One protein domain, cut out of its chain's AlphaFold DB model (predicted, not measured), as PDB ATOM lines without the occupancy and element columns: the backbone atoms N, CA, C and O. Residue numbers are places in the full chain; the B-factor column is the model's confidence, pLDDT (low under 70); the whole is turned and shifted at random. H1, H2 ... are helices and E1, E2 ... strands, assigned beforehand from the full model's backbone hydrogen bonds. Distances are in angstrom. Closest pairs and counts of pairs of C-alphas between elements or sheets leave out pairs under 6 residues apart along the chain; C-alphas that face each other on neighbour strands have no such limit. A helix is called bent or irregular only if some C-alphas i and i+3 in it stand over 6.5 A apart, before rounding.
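What this domain is: This is residues 3 to 72 of the 74 residues of the protein "Beta sliding clamp" of Halomonas sp. SUBG004 (UniProt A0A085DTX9). A twisted sheet of four strands, E3, E2, E1 and E5, makes a wall with the helix H1 packed along one face, two layers in all; the very short helix H2 sits at one end and E4 at the other. The printed part has 70 residues, with named elements in the order H1, H2, E1, E2, E3, E4, E5. The sheet is antiparallel, in the order E3, E2, E1, E5, and the class is mixed, helices and strands. The whole is compact, with a radius of gyration of the C-alphas of 12.0 A, yet elongated, spanning 36 by 21 by 17 A.

Where its parts are: Find C-alpha 7 at (40.656, -21.685, -24.438); from there H1 runs to residue 18, 15.4 A. H1 is irregular, but only just: C-alphas 9 and 12 are 6.55 A apart. Next come H2, residues 28 to 31, and E1, residues 32 to 38, 19.3 A. E2 is residues 41 to 47, 19.9 A, and E3 residues 52 to 58, 20.1 A. E4, residues 61 to 64, runs on into E5, residues 66 to 71, at 98 degrees, ending at C-alpha 71 (35.761, -4.894, -23.664).

How they stand to each other: E1, E2 and E3 form a meander, each strand the antiparallel neighbour of the one before, in two hairpins. Look for N 44 and O 55, 2.8 A, between E2 and E3; N 36 and O 43, 2.8 A, between E1 and E2; and N 33 and O 70, 2.8 A, between E1 and E5. H1 is over E3 and E2 at a height over the sheet of 8.4 A, along the strands, at 8 degrees to E2 on the local plane; its closest C-alphas to E3 are Pro 13 and Gly 55, 4.2 A. H2 only grazes the sheet. E4 pairs with no named strand, but residues 3 to 4 pair antiparallel with its residues 61 to 62. In H1, 6 of 8 O i to N i+4 pairs are within hydrogen-bond range; H2 is too short for such a pair.

The domain as a whole: The two C-alphas farthest apart, Thr 26 and Ser 60, are 36.0 A apart. The printed part has no cut, no link is long, and no printed residue is under 70 in pLDDT.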
ATOM      1  N   PHE A   3      46.491 -13.202 -32.989       96.75
ATOM      2  CA  PHE A   3      47.130 -14.391 -32.411       96.75
ATOM      3  C   PHE A   3      46.111 -15.521 -32.192       96.75
ATOM      4  O   PHE A   3      44.904 -15.287 -32.215       96.75
ATOM      5  N   THR A   4      46.605 -16.737 -31.972       97.62
ATOM      6  CA  THR A   4      45.818 -17.921 -31.601       97.62
ATOM      7  C   THR A   4      46.275 -18.419 -30.236       97.62
ATOM      8  O   THR A   4      47.472 -18.478 -29.956       97.62
ATOM      9  N   ILE A   5      45.325 -18.784 -29.381       97.31
ATOM     10  CA  ILE A   5      45.572 -19.342 -28.052       97.31
ATOM     11  C   ILE A   5      44.498 -20.386 -27.733       97.31
ATOM     12  O   ILE A   5      43.363 -20.267 -28.197       97.31
ATOM     13  N   SER A   6      44.835 -21.408 -26.944       97.31
ATOM     14  CA  SER A   6      43.827 -22.355 -26.465       97.31
ATOM     15  C   SER A   6      42.898 -21.703 -25.441       97.31
ATOM     16  O   SER A   6      43.288 -20.817 -24.672       97.31
ATOM     17  N   ARG A   7      41.649 -22.172 -25.398       96.06
ATOM     18  CA  ARG A   7      40.656 -21.685 -24.438       96.06
ATOM     19  C   ARG A   7      41.139 -21.882 -23.002       96.06
ATOM     20  O   ARG A   7      40.971 -20.997 -22.172       96.06
ATOM     21  N   GLU A   8      41.748 -23.027 -22.717       95.94
ATOM     22  CA  GLU A   8      42.256 -23.403 -21.399       95.94
ATOM     23  C   GLU A   8      43.368 -22.453 -20.938       95.94
ATOM     24  O   GLU A   8      43.363 -22.010 -19.788       95.94
ATOM     25  N   ALA A   9      44.285 -22.096 -21.846       95.62
ATOM     26  CA  ALA A   9      45.387 -21.183 -21.562       95.62
ATOM     27  C   ALA A   9      44.914 -19.735 -21.349       95.62
ATOM     28  O   ALA A   9      45.545 -19.000 -20.586       95.62
ATOM     29  N   LEU A  10      43.807 -19.332 -21.983       96.19
ATOM     30  CA  LEU A  10      43.210 -18.002 -21.828       96.19
ATOM     31  C   LEU A  10      42.319 -17.883 -20.581       96.19
ATOM     32  O   LEU A  10      42.278 -16.829 -19.950       96.19
ATOM     33  N   LEU A  11      41.610 -18.950 -20.203       95.69
ATOM     34  CA  LEU A  11      40.565 -18.896 -19.174       95.69
ATOM     35  C   LEU A  11      41.100 -18.438 -17.809       95.69
ATOM     36  O   LEU A  11      40.481 -17.602 -17.150       95.69
ATOM     37  N   ARG A  12      42.247 -18.979 -17.382       94.88
ATOM     38  CA  ARG A  12      42.846 -18.674 -16.074       94.88
ATOM     39  C   ARG A  12      43.262 -17.200 -15.938       94.88
ATOM     40  O   ARG A  12      42.791 -16.573 -14.990       94.88
ATOM     41  N   PRO A  13      44.110 -16.629 -16.820       96.12
ATOM     42  CA  PRO A  13      44.488 -15.222 -16.709       96.12
ATOM     43  C   PRO A  13      43.293 -14.284 -16.917       96.12
ATOM     44  O   PRO A  13      43.198 -13.292 -16.205       96.12
ATOM     45  N   LEU A  14      42.349 -14.622 -17.805       95.38
ATOM     46  CA  LEU A  14      41.140 -13.823 -18.015       95.38
ATOM     47  C   LEU A  14      40.262 -13.758 -16.759       95.38
ATOM     48  O   LEU A  14      39.838 -12.678 -16.369       95.38
ATOM     49  N   THR A  15      40.023 -14.896 -16.101       93.88
ATOM     50  CA  THR A  15      39.230 -14.947 -14.857       93.88
ATOM     51  C   THR A  15      39.888 -14.131 -13.745       93.88
ATOM     52  O   THR A  15      39.200 -13.446 -12.995       93.88
ATOM     53  N   LEU A  16      41.222 -14.183 -13.657       94.19
ATOM     54  CA  LEU A  16      41.994 -13.432 -12.669       94.19
ATOM     55  C   LEU A  16      41.815 -11.920 -12.844       94.19
ATOM     56  O   LEU A  16      41.500 -11.235 -11.876       94.19
ATOM     57  N   VAL A  17      41.972 -11.398 -14.064       95.44
ATOM     58  CA  VAL A  17      41.873  -9.947 -14.303       95.44
ATOM     59  C   VAL A  17      40.434  -9.446 -14.358       95.44
ATOM     60  O   VAL A  17      40.164  -8.320 -13.958       95.44
ATOM     61  N   ALA A  18      39.484 -10.281 -14.785       91.75
ATOM     62  CA  ALA A  18      38.067  -9.929 -14.760       91.75
ATOM     63  C   ALA A  18      37.542  -9.705 -13.331       91.75
ATOM     64  O   ALA A  18      36.537  -9.026 -13.160       91.75
ATOM     65  N   GLY A  19      38.218 -10.249 -12.309       89.69
ATOM     66  CA  GLY A  19      37.849 -10.062 -10.906       89.69
ATOM     67  C   GLY A  19      38.077  -8.647 -10.363       89.69
ATOM     68  O   GLY A  19      37.387  -8.270  -9.423       89.69
ATOM     69  N   VAL A  20      39.004  -7.873 -10.944       91.62
ATOM     70  CA  VAL A  20      39.264  -6.465 -10.560       91.62
ATOM     71  C   VAL A  20      38.560  -5.466 -11.486       91.62
ATOM     72  O   VAL A  20      38.396  -4.300 -11.154       91.62
ATOM     73  N   VAL A  21      38.102  -5.911 -12.660       89.56
ATOM     74  CA  VAL A  21      37.382  -5.057 -13.612       89.56
ATOM     75  C   VAL A  21      35.913  -4.947 -13.204       89.56
ATOM     76  O   VAL A  21      35.115  -5.865 -13.395       89.56
ATOM     77  N   GLU A  22      35.525  -3.793 -12.668       81.69
ATOM     78  CA  GLU A  22      34.132  -3.527 -12.322       81.69
ATOM     79  C   GLU A  22      33.290  -3.068 -13.524       81.69
ATOM     80  O   GLU A  22      33.679  -2.231 -14.342       81.69
ATOM     81  N   ARG A  23      32.051  -3.571 -13.593       74.19
ATOM     82  CA  ARG A  23      31.098  -3.229 -14.663       74.19
ATOM     83  C   ARG A  23      30.489  -1.832 -14.530       74.19
ATOM     84  O   ARG A  23      30.046  -1.266 -15.523       74.19
ATOM     85  N   ARG A  24      30.380  -1.304 -13.306       77.81
ATOM     86  CA  ARG A  24      29.697  -0.030 -13.008       77.81
ATOM     87  C   ARG A  24      30.706   1.085 -12.768       77.81
ATOM     88  O   ARG A  24      30.648   1.769 -11.756       77.81
ATOM     89  N   GLN A  25      31.619   1.255 -13.713       76.19
ATOM     90  CA  GLN A  25      32.585   2.343 -13.681       76.19
ATOM     91  C   GLN A  25      32.046   3.552 -14.446       76.19
ATOM     92  O   GLN A  25      31.441   3.418 -15.511       76.19
ATOM     93  N   THR A  26      32.266   4.753 -13.911       84.44
ATOM     94  CA  THR A  26      31.925   6.011 -14.601       84.44
ATOM     95  C   THR A  26      32.868   6.295 -15.769       84.44
ATOM     96  O   THR A  26      32.508   7.036 -16.680       84.44
ATOM     97  N   LEU A  27      34.058   5.681 -15.759       87.94
ATOM     98  CA  LEU A  27      35.062   5.743 -16.813       87.94
ATOM     99  C   LEU A  27      35.000   4.463 -17.670       87.94
ATOM    100  O   LEU A  27      35.521   3.433 -17.245       87.94
ATOM    101  N   PRO A  28      34.438   4.502 -18.898       85.62
ATOM    102  CA  PRO A  28      34.231   3.302 -19.719       85.62
ATOM    103  C   PRO A  28      35.509   2.529 -20.071       85.62
ATOM    104  O   PRO A  28      35.443   1.347 -20.398       85.62
ATOM    105  N   VAL A  29      36.672   3.186 -20.027       90.00
ATOM    106  CA  VAL A  29      37.974   2.549 -20.278       90.00
ATOM    107  C   VAL A  29      38.331   1.511 -19.209       90.00
ATOM    108  O   VAL A  29      38.989   0.528 -19.534       90.00
ATOM    109  N   LEU A  30      37.847   1.684 -17.974       90.50
ATOM    110  CA  LEU A  30      38.114   0.776 -16.854       90.50
ATOM    111  C   LEU A  30      37.281  -0.508 -16.909       90.50
ATOM    112  O   LEU A  30      37.547  -1.438 -16.166       90.50
ATOM    113  N   SER A  31      36.299  -0.586 -17.810       90.12
ATOM    114  CA  SER A  31      35.546  -1.817 -18.086       90.12
ATOM    115  C   SER A  31      36.216  -2.706 -19.144       90.12
ATOM    116  O   SER A  31      35.637  -3.704 -19.583       90.12
ATOM    117  N   ASN A  32      37.420  -2.335 -19.584       92.56
ATOM    118  CA  ASN A  32      38.216  -3.108 -20.523       92.56
ATOM    119  C   ASN A  32      39.330  -3.867 -19.797       92.56
ATOM    120  O   ASN A  32      39.808  -3.460 -18.741       92.56
ATOM    121  N   VAL A  33      39.800  -4.928 -20.437       95.25
ATOM    122  CA  VAL A  33      41.076  -5.573 -20.131       95.25
ATOM    123  C   VAL A  33      42.063  -5.173 -21.217       95.25
ATOM    124  O   VAL A  33      41.770  -5.310 -22.404       95.25
ATOM    125  N   LEU A  34      43.237  -4.683 -20.839       96.94
ATOM    126  CA  LEU A  34      44.321  -4.471 -21.791       96.94
ATOM    127  C   LEU A  34      44.910  -5.831 -22.170       96.94
ATOM    128  O   LEU A  34      45.350  -6.571 -21.294       96.94
ATOM    129  N   ILE A  35      44.935  -6.148 -23.463       97.44
ATOM    130  CA  ILE A  35      45.609  -7.337 -23.989       97.44
ATOM    131  C   ILE A  35      46.877  -6.881 -24.700       97.44
ATOM    132  O   ILE A  35      46.813  -6.042 -25.597       97.44
ATOM    133  N   GLN A  36      48.021  -7.439 -24.311       98.06
ATOM    134  CA  GLN A  36      49.320  -7.173 -24.926       98.06
ATOM    135  C   GLN A  36      49.931  -8.477 -25.416       98.06
ATOM    136  O   GLN A  36      49.934  -9.471 -24.691       98.06
ATOM    137  N   VAL A  37      50.460  -8.463 -26.635       98.00
ATOM    138  CA  VAL A  37      51.128  -9.607 -27.254       98.00
ATOM    139  C   VAL A  37      52.519  -9.193 -27.704       98.00
ATOM    140  O   VAL A  37      52.653  -8.310 -28.553       98.00
ATOM    141  N   GLU A  38      53.537  -9.856 -27.157       96.19
ATOM    142  CA  GLU A  38      54.950  -9.647 -27.478       96.19
ATOM    143  C   GLU A  38      55.660 -11.002 -27.578       96.19
ATOM    144  O   GLU A  38      55.654 -11.795 -26.636       96.19
ATOM    145  N   GLY A  39      56.261 -11.293 -28.734       95.62
ATOM    146  CA  GLY A  39      56.777 -12.634 -29.012       95.62
ATOM    147  C   GLY A  39      55.646 -13.665 -28.988       95.62
ATOM    148  O   GLY A  39      54.676 -13.522 -29.726       95.62
ATOM    149  N   ASP A  40      55.773 -14.685 -28.142       96.12
ATOM    150  CA  ASP A  40      54.737 -15.683 -27.856       96.12
ATOM    151  C   ASP A  40      53.931 -15.369 -26.583       96.12
ATOM    152  O   ASP A  40      52.971 -16.070 -26.266       96.12
ATOM    153  N   GLN A  41      54.289 -14.312 -25.852       97.38
ATOM    154  CA  GLN A  41      53.675 -13.971 -24.576       97.38
ATOM    155  C   GLN A  41      52.426 -13.122 -24.775       97.38
ATOM    156  O   GLN A  41      52.421 -12.150 -25.529       97.38
ATOM    157  N   VAL A  42      51.382 -13.461 -24.025       98.06
ATOM    158  CA  VAL A  42      50.140 -12.699 -23.917       98.06
ATOM    159  C   VAL A  42      49.977 -12.245 -22.472       98.06
ATOM    160  O   VAL A  42      49.899 -13.069 -21.555       98.06
ATOM    161  N   ALA A  43      49.897 -10.936 -22.266       98.06
ATOM    162  CA  ALA A  43      49.548 -10.330 -20.991       98.06
ATOM    163  C   ALA A  43      48.128  -9.761 -21.053       98.06
ATOM    164  O   ALA A  43      47.745  -9.115 -22.026       98.06
ATOM    165  N   LEU A  44      47.354 -10.020 -20.006       97.88
ATOM    166  CA  LEU A  44      46.052  -9.424 -19.763       97.88
ATOM    167  C   LEU A  44      46.180  -8.569 -18.509       97.88
ATOM    168  O   LEU A  44      46.656  -9.073 -17.492       97.88
ATOM    169  N   THR A  45      45.731  -7.320 -18.571       97.50
ATOM    170  CA  THR A  45      45.792  -6.383 -17.446       97.50
ATOM    171  C   THR A  45      44.415  -5.787 -17.184       97.50
ATOM    172  O   THR A  45      43.767  -5.286 -18.102       97.50
ATOM    173  N   GLY A  46      43.971  -5.843 -15.931       95.44
ATOM    174  CA  GLY A  46      42.750  -5.193 -15.447       95.44
ATOM    175  C   GLY A  46      43.051  -4.318 -14.233       95.44
ATOM    176  O   GLY A  46      43.972  -4.627 -13.473       95.44
ATOM    177  N   THR A  47      42.292  -3.236 -14.051       94.31
ATOM    178  CA  THR A  47      42.463  -2.310 -12.923       94.31
ATOM    179  C   THR A  47      41.174  -1.562 -12.579       94.31
ATOM    180  O   THR A  47      40.368  -1.271 -13.464       94.31
ATOM    181  N   ASP A  48      41.023  -1.215 -11.301       92.75
ATOM    182  CA  ASP A  48      39.997  -0.324 -10.742       92.75
ATOM    183  C   ASP A  48      40.579   1.013 -10.229       92.75
ATOM    184  O   ASP A  48      39.890   1.756  -9.535       92.75
ATOM    185  N   LEU A  49      41.823   1.343 -10.610       92.06
ATOM    186  CA  LEU A  49      42.650   2.465 -10.125       92.06
ATOM    187  C   LEU A  49      43.268   2.293  -8.731       92.06
ATOM    188  O   LEU A  49      44.183   3.047  -8.397       92.06
ATOM    189  N   GLU A  50      42.830   1.318  -7.939       92.75
ATOM    190  CA  GLU A  50      43.441   1.000  -6.644       92.75
ATOM    191  C   GLU A  50      44.392  -0.190  -6.769       92.75
ATOM    192  O   GLU A  50      45.495  -0.188  -6.213       92.75
ATOM    193  N   VAL A  51      43.979  -1.195  -7.540       93.44
ATOM    194  CA  VAL A  51      44.722  -2.428  -7.773       93.44
ATOM    195  C   VAL A  51      44.868  -2.673  -9.274       93.44
ATOM    196  O   VAL A  51      43.976  -2.400 -10.077       93.44
ATOM    197  N   GLU A  52      46.020  -3.217  -9.660       95.44
ATOM    198  CA  GLU A  52      46.269  -3.745 -10.999       95.44
ATOM    199  C   GLU A  52      46.555  -5.245 -10.897       95.44
ATOM    200  O   GLU A  52      47.399  -5.683 -10.110       95.44
ATOM    201  N   LEU A  53      45.858  -6.042 -11.708       96.88
ATOM    202  CA  LEU A  53      46.120  -7.468 -11.850       96.88
ATOM    203  C   LEU A  53      46.622  -7.770 -13.259       96.88
ATOM    204  O   LEU A  53      45.993  -7.378 -14.241       96.88
ATOM    205  N   VAL A  54      47.719  -8.530 -13.342       97.62
ATOM    206  CA  VAL A  54      48.330  -8.952 -14.609       97.62
ATOM    207  C   VAL A  54      48.345 -10.475 -14.710       97.62
ATOM    208  O   VAL A  54      49.077 -11.161 -13.992       97.62
ATOM    209  N   GLY A  55      47.553 -11.015 -15.632       97.25
ATOM    210  CA  GLY A  55      47.587 -12.420 -16.025       97.25
ATOM    211  C   GLY A  55      48.517 -12.625 -17.220       97.25
ATOM    212  O   GLY A  55      48.432 -11.885 -18.193       97.25
ATOM    213  N   ARG A  56      49.392 -13.635 -17.178       97.69
ATOM    214  CA  ARG A  56      50.292 -13.978 -18.293       97.69
ATOM    215  C   ARG A  56      50.055 -15.399 -18.776       97.69
ATOM    216  O   ARG A  56      49.770 -16.290 -17.975       97.69
ATOM    217  N   THR A  57      50.179 -15.596 -20.079       97.69
ATOM    218  CA  THR A  57      50.055 -16.893 -20.743       97.69
ATOM    219  C   THR A  57      50.792 -16.866 -22.079       97.69
ATOM    220  O   THR A  57      51.261 -15.813 -22.503       97.69
ATOM    221  N   VAL A  58      50.897 -18.015 -22.739       97.12
ATOM    222  CA  VAL A  58      51.614 -18.166 -24.011       97.12
ATOM    223  C   VAL A  58      50.610 -18.463 -25.123       97.12
ATOM    224  O   VAL A  58      49.745 -19.331 -24.977       97.12
ATOM    225  N   ALA A  59      50.709 -17.732 -26.229       97.31
ATOM    226  CA  ALA A  59      49.948 -17.982 -27.445       97.31
ATOM    227  C   ALA A  59      50.530 -19.180 -28.206       97.31
ATOM    228  O   ALA A  59      51.739 -19.383 -28.253       97.31
ATOM    229  N   SER A  60      49.672 -19.956 -28.868       97.19
ATOM    230  CA  SER A  60      50.127 -21.044 -29.739       97.19
ATOM    231  C   SER A  60      50.695 -20.530 -31.063       97.19
ATOM    232  O   SER A  60      51.508 -21.205 -31.686       97.19
ATOM    233  N   GLN A  61      50.247 -19.354 -31.512       97.19
ATOM    234  CA  GLN A  61      50.739 -18.683 -32.715       97.19
ATOM    235  C   GLN A  61      50.476 -17.180 -32.619       97.19
ATOM    236  O   GLN A  61      49.386 -16.774 -32.217       97.19
ATOM    237  N   VAL A  62      51.429 -16.356 -33.054       97.19
ATOM    238  CA  VAL A  62      51.274 -14.898 -33.150       97.19
ATOM    239  C   VAL A  62      51.553 -14.462 -34.582       97.19
ATOM    240  O   VAL A  62      52.668 -14.604 -35.071       97.19
ATOM    241  N   ASP A  63      50.529 -13.929 -35.249       97.00
ATOM    242  CA  ASP A  63      50.646 -13.387 -36.609       97.00
ATOM    243  C   ASP A  63      50.982 -11.888 -36.575       97.00
ATOM    244  O   ASP A  63      51.685 -11.372 -37.441       97.00
ATOM    245  N   GLN A  64      50.450 -11.170 -35.580       96.81
ATOM    246  CA  GLN A  64      50.649  -9.737 -35.408       96.81
ATOM    247  C   GLN A  64      50.611  -9.363 -33.921       96.81
ATOM    248  O   GLN A  64      49.552  -9.409 -33.285       96.81
ATOM    249  N   ALA A  65      51.759  -8.934 -33.396       96.88
ATOM    250  CA  ALA A  65      51.890  -8.344 -32.066       96.88
ATOM    251  C   ALA A  65      51.054  -7.057 -31.926       96.88
ATOM    252  O   ALA A  65      50.642  -6.443 -32.917       96.88
ATOM    253  N   GLY A  66      50.795  -6.636 -30.691       97.00
ATOM    254  CA  GLY A  66      50.047  -5.408 -30.428       97.00
ATOM    255  C   GLY A  66      49.583  -5.282 -28.985       97.00
ATOM    256  O   GLY A  66      49.704  -6.219 -28.200       97.00
ATOM    257  N   ALA A  67      49.052  -4.109 -28.657       97.12
ATOM    258  CA  ALA A  67      48.472  -3.798 -27.359       97.12
ATOM    259  C   ALA A  67      47.156  -3.050 -27.575       97.12
ATOM    260  O   ALA A  67      47.162  -1.932 -28.091       97.12
ATOM    261  N   GLU A  68      46.032  -3.671 -27.228       95.12
ATOM    262  CA  GLU A  68      44.699  -3.118 -27.476       95.12
ATOM    263  C   GLU A  68      43.772  -3.385 -26.274       95.12
ATOM    264  O   GLU A  68      43.800  -4.482 -25.703       95.12
ATOM    265  N   PRO A  69      42.951  -2.404 -25.851       93.44
ATOM    266  CA  PRO A  69      41.937  -2.626 -24.831       93.44
ATOM    267  C   PRO A  69      40.786  -3.455 -25.407       93.44
ATOM    268  O   PRO A  69      40.239  -3.135 -26.462       93.44
ATOM    269  N   TYR A  70      40.383  -4.496 -24.686       92.31
ATOM    270  CA  TYR A  70      39.283  -5.371 -25.059       92.31
ATOM    271  C   TYR A  70      38.151  -5.262 -24.043       92.31
ATOM    272  O   TYR A  70      38.361  -5.424 -22.840       92.31
ATOM    273  N   ARG A  71      36.941  -4.979 -24.525       89.19
ATOM    274  CA  ARG A  71      35.761  -4.894 -23.664       89.19
ATOM    275  C   ARG A  71      35.342  -6.295 -23.235       89.19
ATOM    276  O   ARG A  71      35.181  -7.174 -24.075       89.19
ATOM    277  N   LEU A  72      35.122  -6.489 -21.937       81.31
ATOM    278  CA  LEU A  72      34.495  -7.709 -21.441       81.31
ATOM    279  C   LEU A  72      32.989  -7.635 -21.718       81.31
ATOM    280  O   LEU A  72      32.258  -6.937 -21.018       81.31
TER     281      LEU A  72